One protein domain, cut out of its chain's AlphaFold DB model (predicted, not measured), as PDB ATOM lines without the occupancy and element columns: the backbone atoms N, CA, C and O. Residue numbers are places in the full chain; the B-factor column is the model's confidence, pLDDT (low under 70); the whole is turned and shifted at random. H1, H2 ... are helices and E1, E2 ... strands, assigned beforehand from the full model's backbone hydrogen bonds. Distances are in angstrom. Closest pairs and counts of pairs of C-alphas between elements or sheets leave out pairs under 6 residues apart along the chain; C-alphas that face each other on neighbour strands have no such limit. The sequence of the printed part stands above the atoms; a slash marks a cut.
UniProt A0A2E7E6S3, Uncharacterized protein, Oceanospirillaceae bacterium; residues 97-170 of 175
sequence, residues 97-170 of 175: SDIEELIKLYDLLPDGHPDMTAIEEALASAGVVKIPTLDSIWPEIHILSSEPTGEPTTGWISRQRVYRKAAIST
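AT A GLANCE: This is residues 97 to 170 of the 175 residues of an uncharacterized protein of Oceanospirillaceae bacterium (UniProt A0A2E7E6S3). A helical hairpin, H1 and H2, sits at one end, a small three-stranded sheet, E1, E3 and E4, lies between, and a pair of strands, E2 and E5, lies at the far end with loops around it. E4 runs on into E5 across a break of 1 residue, at 52 degrees, and at the turn of the helical hairpin residues 109 to 114, of which 114 belongs to H2, stand free. The printed part has 74 residues, with two named helices and five named strands that follow each other along the chain as H1 H2 E1 E2 E3 E4 E5, and its class is mixed, helices and strands, with 41 residues in named elements; the sheet in the order E1 - E3 - E4 is antiparallel, and E2 and E5 are parallel. The whole is compact, with a radius of gyration of the C-alphas of 12.5 A and spans of 30 by 28 by 22 A.

HOW THE PARTS SIT: H1, residues 97 to 108, and H2, residues 114 to 125, touch as a hairpin at a shallow tilt of 28 degrees, opposite ways; their closest C-alphas, Tyr 106 and Met 116, are 6.0 A apart. Every O i to N i+4 pair of H1 is within hydrogen-bond range, and 7 of 8 in H2. E1, residues 128 to 130, is antiparallel to E3, residues 156 to 158, with N 129 and O 157 at 2.8 A. E3 forms a hairpin with E4, residues 162 to 164, with N 156 and O 164 at 2.8 A. H2 is on this sheet; the closest C-alphas of H2 and E1, Leu 123 and Val 129, are 6.5 A apart. H1 only grazes it, with residues 99 to 103. E2, residues 142 to 145, is parallel to E5, residues 166 to 169, with N 143 and O 166 at 2.9 A. Both are apart from H1 and H2.

IN THESE COORDINATES: H1 begins at C-alpha 97 (-16.348, -8.884, 103.023) and is 16.7 A long; H2 is 17.6 A. E5 is 9.8 A long and ends at C-alpha 169 (0.404, -29.254, 92.396).

THE WHOLE: The C-alphas farthest apart, Ser 125 and Pro 148, are 34.5 A apart. The printed part has no cut, and the link E1 to E2 is long. The pLDDT is under 70 at residues 146 to 151 and 170.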
ATOM      1  N   SER A  97     -15.536  -7.727 102.634       94.88
ATOM      2  CA  SER A  97     -16.348  -8.884 103.023       94.88
ATOM      3  C   SER A  97     -17.129  -9.470 101.853       94.88
ATOM      4  O   SER A  97     -17.209 -10.693 101.748       94.88
ATOM      5  N   ASP A  98     -17.645  -8.625 100.959       95.19
ATOM      6  CA  ASP A  98     -18.426  -9.062  99.800       95.19
ATOM      7  C   ASP A  98     -17.526  -9.802  98.803       95.19
ATOM      8  O   ASP A  98     -17.894 -10.849  98.270       95.19
ATOM      9  N   ILE A  99     -16.301  -9.301  98.595       95.62
ATOM     10  CA  ILE A  99     -15.292  -9.963  97.756       95.62
ATOM     11  C   ILE A  99     -14.951 -11.344  98.329       95.62
ATOM     12  O   ILE A  99     -14.916 -12.337  97.600       95.62
ATOM     13  N   GLU A 100     -14.703 -11.427  99.637       95.12
ATOM     14  CA  GLU A 100     -14.373 -12.690 100.298       95.12
ATOM     15  C   GLU A 100     -15.537 -13.690 100.278       95.12
ATOM     16  O   GLU A 100     -15.304 -14.895 100.169       95.12
ATOM     17  N   GLU A 101     -16.781 -13.219 100.369       95.69
ATOM     18  CA  GLU A 101     -17.975 -14.057 100.244       95.69
ATOM     19  C   GLU A 101     -18.149 -14.589  98.820       95.69
ATOM     20  O   GLU A 101     -18.362 -15.788  98.649       95.69
ATOM     21  N   LEU A 102     -17.964 -13.748  97.798       95.75
ATOM     22  CA  LEU A 102     -18.007 -14.170  96.396       95.75
ATOM     23  C   LEU A 102     -16.924 -15.205  96.070       95.75
ATOM     24  O   LEU A 102     -17.212 -16.204  95.413       95.75
ATOM     25  N   ILE A 103     -15.698 -15.013  96.569       95.19
ATOM     26  CA  ILE A 103     -14.612 -15.993  96.409       95.19
ATOM     27  C   ILE A 103     -14.980 -17.332  97.067       95.19
ATOM     28  O   ILE A 103     -14.738 -18.382  96.477       95.19
ATOM     29  N   LYS A 104     -15.580 -17.318  98.264       93.19
ATOM     30  CA  LYS A 104     -16.043 -18.550  98.931       93.19
ATOM     31  C   LYS A 104     -17.176 -19.214  98.161       93.19
ATOM     32  O   LYS A 104     -17.170 -20.429  98.014       93.19
ATOM     33  N   LEU A 105     -18.143 -18.431  97.681       93.94
ATOM     34  CA  LEU A 105     -19.264 -18.941  96.900       93.94
ATOM     35  C   LEU A 105     -18.767 -19.621  95.625       93.94
ATOM     36  O   LEU A 105     -19.236 -20.708  95.309       93.94
ATOM     37  N   TYR A 106     -17.779 -19.025  94.950       93.50
ATOM     38  CA  TYR A 106     -17.142 -19.604  93.771       93.50
ATOM     39  C   TYR A 106     -16.612 -21.021  94.036       93.50
ATOM     40  O   TYR A 106     -16.834 -21.907  93.219       93.50
ATOM     41  N   ASP A 107     -15.967 -21.262  95.181       89.69
ATOM     42  CA  ASP A 107     -15.415 -22.585  95.513       89.69
ATOM     43  C   ASP A 107     -16.478 -23.636  95.856       89.69
ATOM     44  O   ASP A 107     -16.196 -24.831  95.847       89.69
ATOM     45  N   LEU A 108     -17.685 -23.201  96.226       91.19
ATOM     46  CA  LEU A 108     -18.795 -24.102  96.540       91.19
ATOM     47  C   LEU A 108     -19.547 -24.551  95.285       91.19
ATOM     48  O   LEU A 108     -20.346 -25.489  95.357       91.19
ATOM     49  N   LEU A 109     -19.333 -23.875  94.153       90.50
ATOM     50  CA  LEU A 109     -19.979 -24.217  92.898       90.50
ATOM     51  C   LEU A 109     -19.258 -25.390  92.219       90.50
ATOM     52  O   LEU A 109     -18.030 -25.447  92.223       90.50
ATOM     53  N   PRO A 110     -20.002 -26.325  91.601       89.62
ATOM     54  CA  PRO A 110     -19.391 -27.368  90.793       89.62
ATOM     55  C   PRO A 110     -18.768 -26.773  89.526       89.62
ATOM     56  O   PRO A 110     -19.284 -25.802  88.971       89.62
ATOM     57  N   ASP A 111     -17.706 -27.403  89.027       86.12
ATOM     58  CA  ASP A 111     -17.038 -26.970  87.798       86.12
ATOM     59  C   ASP A 111     -18.025 -26.807  86.632       86.12
ATOM     60  O   ASP A 111     -18.835 -27.689  86.330       86.12
ATOM     61  N   GLY A 112     -17.940 -25.662  85.952       86.00
ATOM     62  CA  GLY A 112     -18.805 -25.330  84.820       86.00
ATOM     63  C   GLY A 112     -20.208 -24.857  85.207       86.00
ATOM     64  O   GLY A 112     -21.057 -24.719  84.324       86.00
ATOM     65  N   HIS A 113     -20.473 -24.589  86.490       91.94
ATOM     66  CA  HIS A 113     -21.727 -23.969  86.903       91.94
ATOM     67  C   HIS A 113     -21.872 -22.573  86.264       91.94
ATOM     68  O   HIS A 113     -20.927 -21.784  86.312       91.94
ATOM     69  N   PRO A 114     -23.041 -22.218  85.695       90.00
ATOM     70  CA  PRO A 114     -23.229 -20.944  84.990       90.00
ATOM     71  C   PRO A 114     -22.955 -19.717  85.872       90.00
ATOM     72  O   PRO A 114     -22.416 -18.720  85.395       90.00
ATOM     73  N   ASP A 115     -23.259 -19.809  87.169       92.31
ATOM     74  CA  ASP A 115     -23.020 -18.713  88.115       92.31
ATOM     75  C   ASP A 115     -21.526 -18.441  88.363       92.31
ATOM     76  O   ASP A 115     -21.186 -17.360  88.835       92.31
ATOM     77  N   MET A 116     -20.614 -19.361  88.012       92.69
ATOM     78  CA  MET A 116     -19.170 -19.110  88.126       92.69
ATOM     79  C   MET A 116     -18.752 -17.926  87.256       92.69
ATOM     80  O   MET A 116     -18.043 -17.043  87.728       92.69
ATOM     81  N   THR A 117     -19.252 -17.859  86.017       93.25
ATOM     82  CA  THR A 117     -18.980 -16.733  85.115       93.25
ATOM     83  C   THR A 117     -19.541 -15.429  85.675       93.25
ATOM     84  O   THR A 117     -18.852 -14.416  85.653       93.25
ATOM     85  N   ALA A 118     -20.743 -15.456  86.258       94.31
ATOM     86  CA  ALA A 118     -21.334 -14.271  86.876       94.31
ATOM     87  C   ALA A 118     -20.517 -13.774  88.084       94.31
ATOM     88  O   ALA A 118     -20.319 -12.571  88.246       94.31
ATOM     89  N   ILE A 119     -20.000 -14.690  88.914       95.00
ATOM     90  CA  ILE A 119     -19.115 -14.343  90.034       95.00
ATOM     91  C   ILE A 119     -17.783 -13.783  89.522       95.00
ATOM     92  O   ILE A 119     -17.295 -12.787  90.052       95.00
ATOM     93  N   GLU A 120     -17.203 -14.382  88.482       94.69
ATOM     94  CA  GLU A 120     -15.972 -13.894  87.853       94.69
ATOM     95  C   GLU A 120     -16.129 -12.481  87.294       94.69
ATOM     96  O   GLU A 120     -15.261 -11.642  87.517       94.69
ATOM     97  N   GLU A 121     -17.236 -12.199  86.610       93.75
ATOM     98  CA  GLU A 121     -17.551 -10.866  86.091       93.75
ATOM     99  C   GLU A 121     -17.756  -9.853  87.225       93.75
ATOM    100  O   GLU A 121     -17.225  -8.740  87.165       93.75
ATOM    101  N   ALA A 122     -18.462 -10.243  88.293       94.25
ATOM    102  CA  ALA A 122     -18.652  -9.398  89.470       94.25
ATOM    103  C   ALA A 122     -17.312  -9.064  90.147       94.25
ATOM    104  O   ALA A 122     -17.024  -7.893  90.407       94.25
ATOM    105  N   LEU A 123     -16.455 -10.064  90.363       95.62
ATOM    106  CA  LEU A 123     -15.111  -9.877  90.912       95.62
ATOM    107  C   LEU A 123     -14.239  -9.019  89.983       95.62
ATOM    108  O   LEU A 123     -13.587  -8.085  90.452       95.62
ATOM    109  N   ALA A 124     -14.286  -9.252  88.670       94.38
ATOM    110  CA  ALA A 124     -13.539  -8.465  87.692       94.38
ATOM    111  C   ALA A 124     -13.964  -6.988  87.698       94.38
ATOM    112  O   ALA A 124     -13.101  -6.109  87.653       94.38
ATOM    113  N   SER A 125     -15.263  -6.698  87.840       93.81
ATOM    114  CA  SER A 125     -15.766  -5.322  87.975       93.81
ATOM    115  C   SER A 125     -15.228  -4.620  89.231       93.81
ATOM    116  O   SER A 125     -14.953  -3.417  89.209       93.81
ATOM    117  N   ALA A 126     -14.985  -5.382  90.302       94.56
ATOM    118  CA  ALA A 126     -14.332  -4.928  91.529       94.56
ATOM    119  C   ALA A 126     -12.796  -4.862  91.422       94.56
ATOM    120  O   ALA A 126     -12.115  -4.501  92.381       94.56
ATOM    121  N   GLY A 127     -12.220  -5.194  90.262       95.12
ATOM    122  CA  GLY A 127     -10.771  -5.235  90.060       95.12
ATOM    123  C   GLY A 127     -10.102  -6.414  90.763       95.12
ATOM    124  O   GLY A 127      -8.943  -6.305  91.166       95.12
ATOM    125  N   VAL A 128     -10.827  -7.519  90.936       96.62
ATOM    126  CA  VAL A 128     -10.333  -8.792  91.462       96.62
ATOM    127  C   VAL A 128     -10.354  -9.810  90.331       96.62
ATOM    128  O   VAL A 128     -11.385 -10.054  89.714       96.62
ATOM    129  N   VAL A 129      -9.212 -10.420  90.047       95.75
ATOM    130  CA  VAL A 129      -9.067 -11.381  88.952       95.75
ATOM    131  C   VAL A 129      -8.484 -12.688  89.458       95.75
ATOM    132  O   VAL A 129      -7.827 -12.740  90.504       95.75
ATOM    133  N   LYS A 130      -8.706 -13.755  88.691       95.31
ATOM    134  CA  LYS A 130      -8.013 -15.021  88.909       95.31
ATOM    135  C   LYS A 130      -6.524 -14.850  88.637       95.31
ATOM    136  O   LYS A 130      -6.137 -14.199  87.668       95.31
ATOM    137  N   ILE A 131      -5.695 -15.485  89.459       95.38
ATOM    138  CA  ILE A 131      -4.280 -15.670  89.138       95.38
ATOM    139  C   ILE A 131      -4.214 -16.685  87.982       95.38
ATOM    140  O   ILE A 131      -4.668 -17.818  88.167       95.38
ATOM    141  N   PRO A 132      -3.713 -16.302  86.793       92.38
ATOM    142  CA  PRO A 132      -3.623 -17.210  85.660       92.38
ATOM    143  C   PRO A 132      -2.549 -18.273  85.910       92.38
ATOM    144  O   PRO A 132      -1.682 -18.118  86.769       92.38
ATOM    145  N   THR A 133      -2.578 -19.353  85.135       90.00
ATOM    146  CA  THR A 133      -1.464 -20.304  85.109       90.00
ATOM    147  C   THR A 133      -0.235 -19.613  84.523       90.00
ATOM    148  O   THR A 133      -0.298 -19.080  83.417       90.00
ATOM    149  N   LEU A 134       0.866 -19.613  85.272       90.62
ATOM    150  CA  LEU A 134       2.120 -18.970  84.889       90.62
ATOM    151  C   LEU A 134       3.209 -20.012  84.642       90.62
ATOM    152  O   LEU A 134       3.252 -21.040  85.318       90.62
ATOM    153  N   ASP A 135       4.146 -19.691  83.750       87.56
ATOM    154  CA  ASP A 135       5.323 -20.530  83.479       87.56
ATOM    155  C   ASP A 135       6.285 -20.598  84.676       87.56
ATOM    156  O   ASP A 135       7.063 -21.542  84.819       87.56
ATOM    157  N   SER A 136       6.260 -19.577  85.539       90.69
ATOM    158  CA  SER A 136       7.128 -19.449  86.711       90.69
ATOM    159  C   SER A 136       6.337 -19.483  88.012       90.69
ATOM    160  O   SER A 136       5.220 -18.974  88.109       90.69
ATOM    161  N   ILE A 137       6.952 -20.053  89.050       90.94
ATOM    162  CA  ILE A 137       6.355 -20.121  90.382       90.94
ATOM    163  C   ILE A 137       6.837 -18.940  91.224       90.94
ATOM    164  O   ILE A 137       8.013 -18.861  91.572       90.94
ATOM    165  N   TRP A 138       5.904 -18.067  91.596       94.69
ATOM    166  CA  TRP A 138       6.143 -16.898  92.437       94.69
ATOM    167  C   TRP A 138       5.574 -17.128  93.844       94.69
ATOM    168  O   TRP A 138       4.351 -17.216  93.982       94.69
ATOM    169  N   PRO A 139       6.402 -17.235  94.902       94.62
ATOM    170  CA  PRO A 139       5.934 -17.466  96.274       94.62
ATOM    171  C   PRO A 139       4.927 -16.430  96.785       94.62
ATOM    172  O   PRO A 139       4.174 -16.692  97.722       94.62
ATOM    173  N   GLU A 140       4.909 -15.237  96.200       95.75
ATOM    174  CA  GLU A 140       4.013 -14.134  96.524       95.75
ATOM    175  C   GLU A 140       2.560 -14.418  96.122       95.75
ATOM    176  O   GLU A 140       1.645 -13.991  96.826       95.75
ATOM    177  N   ILE A 141       2.342 -15.180  95.047       95.06
ATOM    178  CA  ILE A 141       1.012 -15.479  94.489       95.06
ATOM    179  C   ILE A 141       0.709 -16.978  94.393       95.06
ATOM    180  O   ILE A 141      -0.445 -17.346  94.186       95.06
ATOM    181  N   HIS A 142       1.698 -17.845  94.615       94.06
ATOM    182  CA  HIS A 142       1.554 -19.297  94.578       94.06
ATOM    183  C   HIS A 142       1.881 -19.955  95.920       94.06
ATOM    184  O   HIS A 142       2.745 -19.503  96.674       94.06
ATOM    185  N   ILE A 143       1.203 -21.067  96.192       91.00
ATOM    186  CA  ILE A 143       1.535 -22.014  97.255       91.00
ATOM    187  C   ILE A 143       1.812 -23.359  96.595       91.00
ATOM    188  O   ILE A 143       1.016 -23.847  95.796       91.00
ATOM    189  N   LEU A 144       2.945 -23.966  96.938       84.56
ATOM    190  CA  LEU A 144       3.234 -25.337  96.541       84.56
ATOM    191  C   LEU A 144       2.446 -26.275  97.451       84.56
ATOM    192  O   LEU A 144       2.671 -26.286  98.662       84.56
ATOM    193  N   SER A 145       1.532 -27.055  96.879       72.12
ATOM    194  CA  SER A 145       0.886 -28.125  97.637       72.12
ATOM    195  C   SER A 145       1.903 -29.239  97.888       72.12
ATOM    196  O   SER A 145       2.498 -29.770  96.947       72.12
ATOM    197  N   SER A 146       2.120 -29.581  99.160       59.00
ATOM    198  CA  SER A 146       2.969 -30.705  99.571       59.00
ATOM    199  C   SER A 146       2.298 -32.064  99.367       59.00
ATOM    200  O   SER A 146       2.972 -33.090  99.433       59.00
ATOM    201  N   GLU A 147       0.984 -32.086  99.137       55.59
ATOM    202  CA  GLU A 147       0.232 -33.314  98.910       55.59
ATOM    203  C   GLU A 147      -0.007 -33.517  97.406       55.59
ATOM    204  O   GLU A 147      -0.567 -32.627  96.759       55.59
ATOM    205  N   PRO A 148       0.368 -34.681  96.836       49.12
ATOM    206  CA  PRO A 148       0.180 -34.979  95.411       49.12
ATOM    207  C   PRO A 148      -1.299 -35.005  94.981       49.12
ATOM    208  O   PRO A 148      -1.590 -34.953  93.790       49.12
ATOM    209  N   THR A 149      -2.220 -35.059  95.946       50.28
ATOM    210  CA  THR A 149      -3.681 -35.012  95.783       50.28
ATOM    211  C   THR A 149      -4.309 -33.694  96.229       50.28
ATOM    212  O   THR A 149      -5.531 -33.589  96.212       50.28
ATOM    213  N   GLY A 150      -3.519 -32.707  96.666       54.31
ATOM    214  CA  GLY A 150      -4.066 -31.409  97.053       54.31
ATOM    215  C   GLY A 150      -4.742 -30.772  95.847       54.31
ATOM    216  O   GLY A 150      -4.075 -30.508  94.843       54.31
ATOM    217  N   GLU A 151      -6.057 -30.584  95.925       59.06
ATOM    218  CA  GLU A 151      -6.826 -30.009  94.828       59.06
ATOM    219  C   GLU A 151      -6.268 -28.615  94.503       59.06
ATOM    220  O   GLU A 151      -6.103 -27.786  95.410       59.06
ATOM    221  N   PRO A 152      -5.908 -28.347  93.235       70.69
ATOM    222  CA  PRO A 152      -5.442 -27.032  92.838       70.69
ATOM    223  C   PRO A 152      -6.561 -26.026  93.100       70.69
ATOM    224  O   PRO A 152      -7.648 -26.113  92.535       70.69
ATOM    225  N   THR A 153      -6.296 -25.063  93.977       82.50
ATOM    226  CA  THR A 153      -7.243 -23.995  94.285       82.50
ATOM    227  C   THR A 153      -6.930 -22.772  93.444       82.50
ATOM    228  O   THR A 153      -5.775 -22.359  93.297       82.50
ATOM    229  N   THR A 154      -7.984 -22.171  92.892       90.12
ATOM    230  CA  THR A 154      -7.877 -20.940  92.103       90.12
ATOM    231  C   THR A 154      -7.381 -19.803  92.991       90.12
ATOM    232  O   THR A 154      -7.958 -19.552  94.050       90.12
ATOM    233  N   GLY A 155      -6.331 -19.101  92.573       94.38
ATOM    234  CA  GLY A 155      -5.868 -17.891  93.250       94.38
ATOM    235  C   GLY A 155      -6.660 -16.654  92.823       94.38
ATOM    236  O   GLY A 155      -7.126 -16.591  91.689       94.38
ATOM    237  N   TRP A 156      -6.768 -15.662  93.705       96.94
ATOM    238  CA  TRP A 156      -7.474 -14.400  93.471       96.94
ATOM    239  C   TRP A 156      -6.644 -13.211  93.947       96.94
ATOM    240  O   TRP A 156      -6.107 -13.209  95.062       96.94
ATOM    241  N   ILE A 157      -6.557 -12.183  93.109       97.44
ATOM    242  CA  ILE A 157      -5.692 -11.020  93.314       97.44
ATOM    243  C   ILE A 157      -6.365  -9.748  92.796       97.44
ATOM    244  O   ILE A 157      -7.041  -9.769  91.772       97.44
ATOM    245  N   SER A 158      -6.170  -8.634  93.499       96.62
ATOM    246  CA  SER A 158      -6.513  -7.292  93.024       96.62
ATOM    247  C   SER A 158      -5.273  -6.429  92.853       96.62
ATOM    248  O   SER A 158      -4.162  -6.828  93.206       96.62
ATOM    249  N   ARG A 159      -5.460  -5.189  92.386       94.62
ATOM    250  CA  ARG A 159      -4.382  -4.189  92.331       94.62
ATOM    251  C   ARG A 159      -3.677  -4.017  93.683       94.62
ATOM    252  O   ARG A 159      -2.503  -3.665  93.690       94.62
ATOM    253  N   GLN A 160      -4.368  -4.230  94.806       94.50
ATOM    254  CA  GLN A 160      -3.896  -3.861  96.147       94.50
ATOM    255  C   GLN A 160      -3.521  -5.044  97.043       94.50
ATOM    256  O   GLN A 160      -2.689  -4.873  97.933       94.50
ATOM    257  N   ARG A 161      -4.107  -6.228  96.837       95.56
ATOM    258  CA  ARG A 161      -3.852  -7.397  97.692       95.56
ATOM    259  C   ARG A 161      -4.039  -8.715  96.958       95.56
ATOM    260  O   ARG A 161      -4.790  -8.822  95.995       95.56
ATOM    261  N   VAL A 162      -3.384  -9.744  97.481       96.69
ATOM    262  CA  VAL A 162      -3.670 -11.139  97.144       96.69
ATOM    263  C   VAL A 162      -4.734 -11.630  98.124       96.69
ATOM    264  O   VAL A 162      -4.472 -11.697  99.323       96.69
ATOM    265  N   TYR A 163      -5.935 -11.947  97.639       95.25
ATOM    266  CA  TYR A 163      -7.004 -12.515  98.474       95.25
ATOM    267  C   TYR A 163      -6.725 -13.975  98.798       95.25
ATOM    268  O   TYR A 163      -6.914 -14.419  99.929       95.25
ATOM    269  N   ARG A 164      -6.240 -14.713  97.799       94.25
ATOM    270  CA  ARG A 164      -5.870 -16.116  97.934       94.25
ATOM    271  C   ARG A 164      -4.779 -16.449  96.933       94.25
ATOM    272  O   ARG A 164      -4.919 -16.156  95.752       94.25
ATOM    273  N   LYS A 165      -3.699 -17.076  97.391       94.50
ATOM    274  CA  LYS A 165      -2.658 -17.595  96.498       94.50
ATOM    275  C   LYS A 165      -3.181 -18.818  95.745       94.50
ATOM    276  O   LYS A 165      -3.944 -19.592  96.316       94.50
ATOM    277  N   ALA A 166      -2.761 -19.003  94.500       92.25
ATOM    278  CA  ALA A 166      -3.102 -20.209  93.753       92.25
ATOM    279  C   ALA A 166      -2.301 -21.402  94.296       92.25
ATOM    280  O   ALA A 166      -1.086 -21.293  94.489       92.25
ATOM    281  N   ALA A 167      -2.961 -22.533  94.542       89.06
ATOM    282  CA  ALA A 167      -2.255 -23.757  94.900       89.06
ATOM    283  C   ALA A 167      -1.815 -24.487  93.628       89.06
ATOM    284  O   ALA A 167      -2.637 -24.835  92.782       89.06
ATOM    285  N   ILE A 168      -0.511 -24.729  93.509       84.31
ATOM    286  CA  ILE A 168       0.082 -25.456  92.389       84.31
ATOM    287  C   ILE A 168       0.459 -26.854  92.876       84.31
ATOM    288  O   ILE A 168       1.196 -27.004  93.857       84.31
ATOM    289  N   SER A 169      -0.044 -27.878  92.186       72.06
ATOM    290  CA  SER A 169       0.404 -29.254  92.396       72.06
ATOM    291  C   SER A 169       1.768 -29.443  91.739       72.06
ATOM    292  O   SER A 169       1.957 -29.115  90.571       72.06
ATOM    293  N   THR A 170       2.728 -29.992  92.482       62.09
ATOM    294  CA  THR A 170       4.067 -30.328  91.963       62.09
ATOM    295  C   THR A 170       4.090 -31.663  91.204       62.09
ATOM    296  O   THR A 170       5.163 -32.212  90.952       62.09
TER     297      THR A 170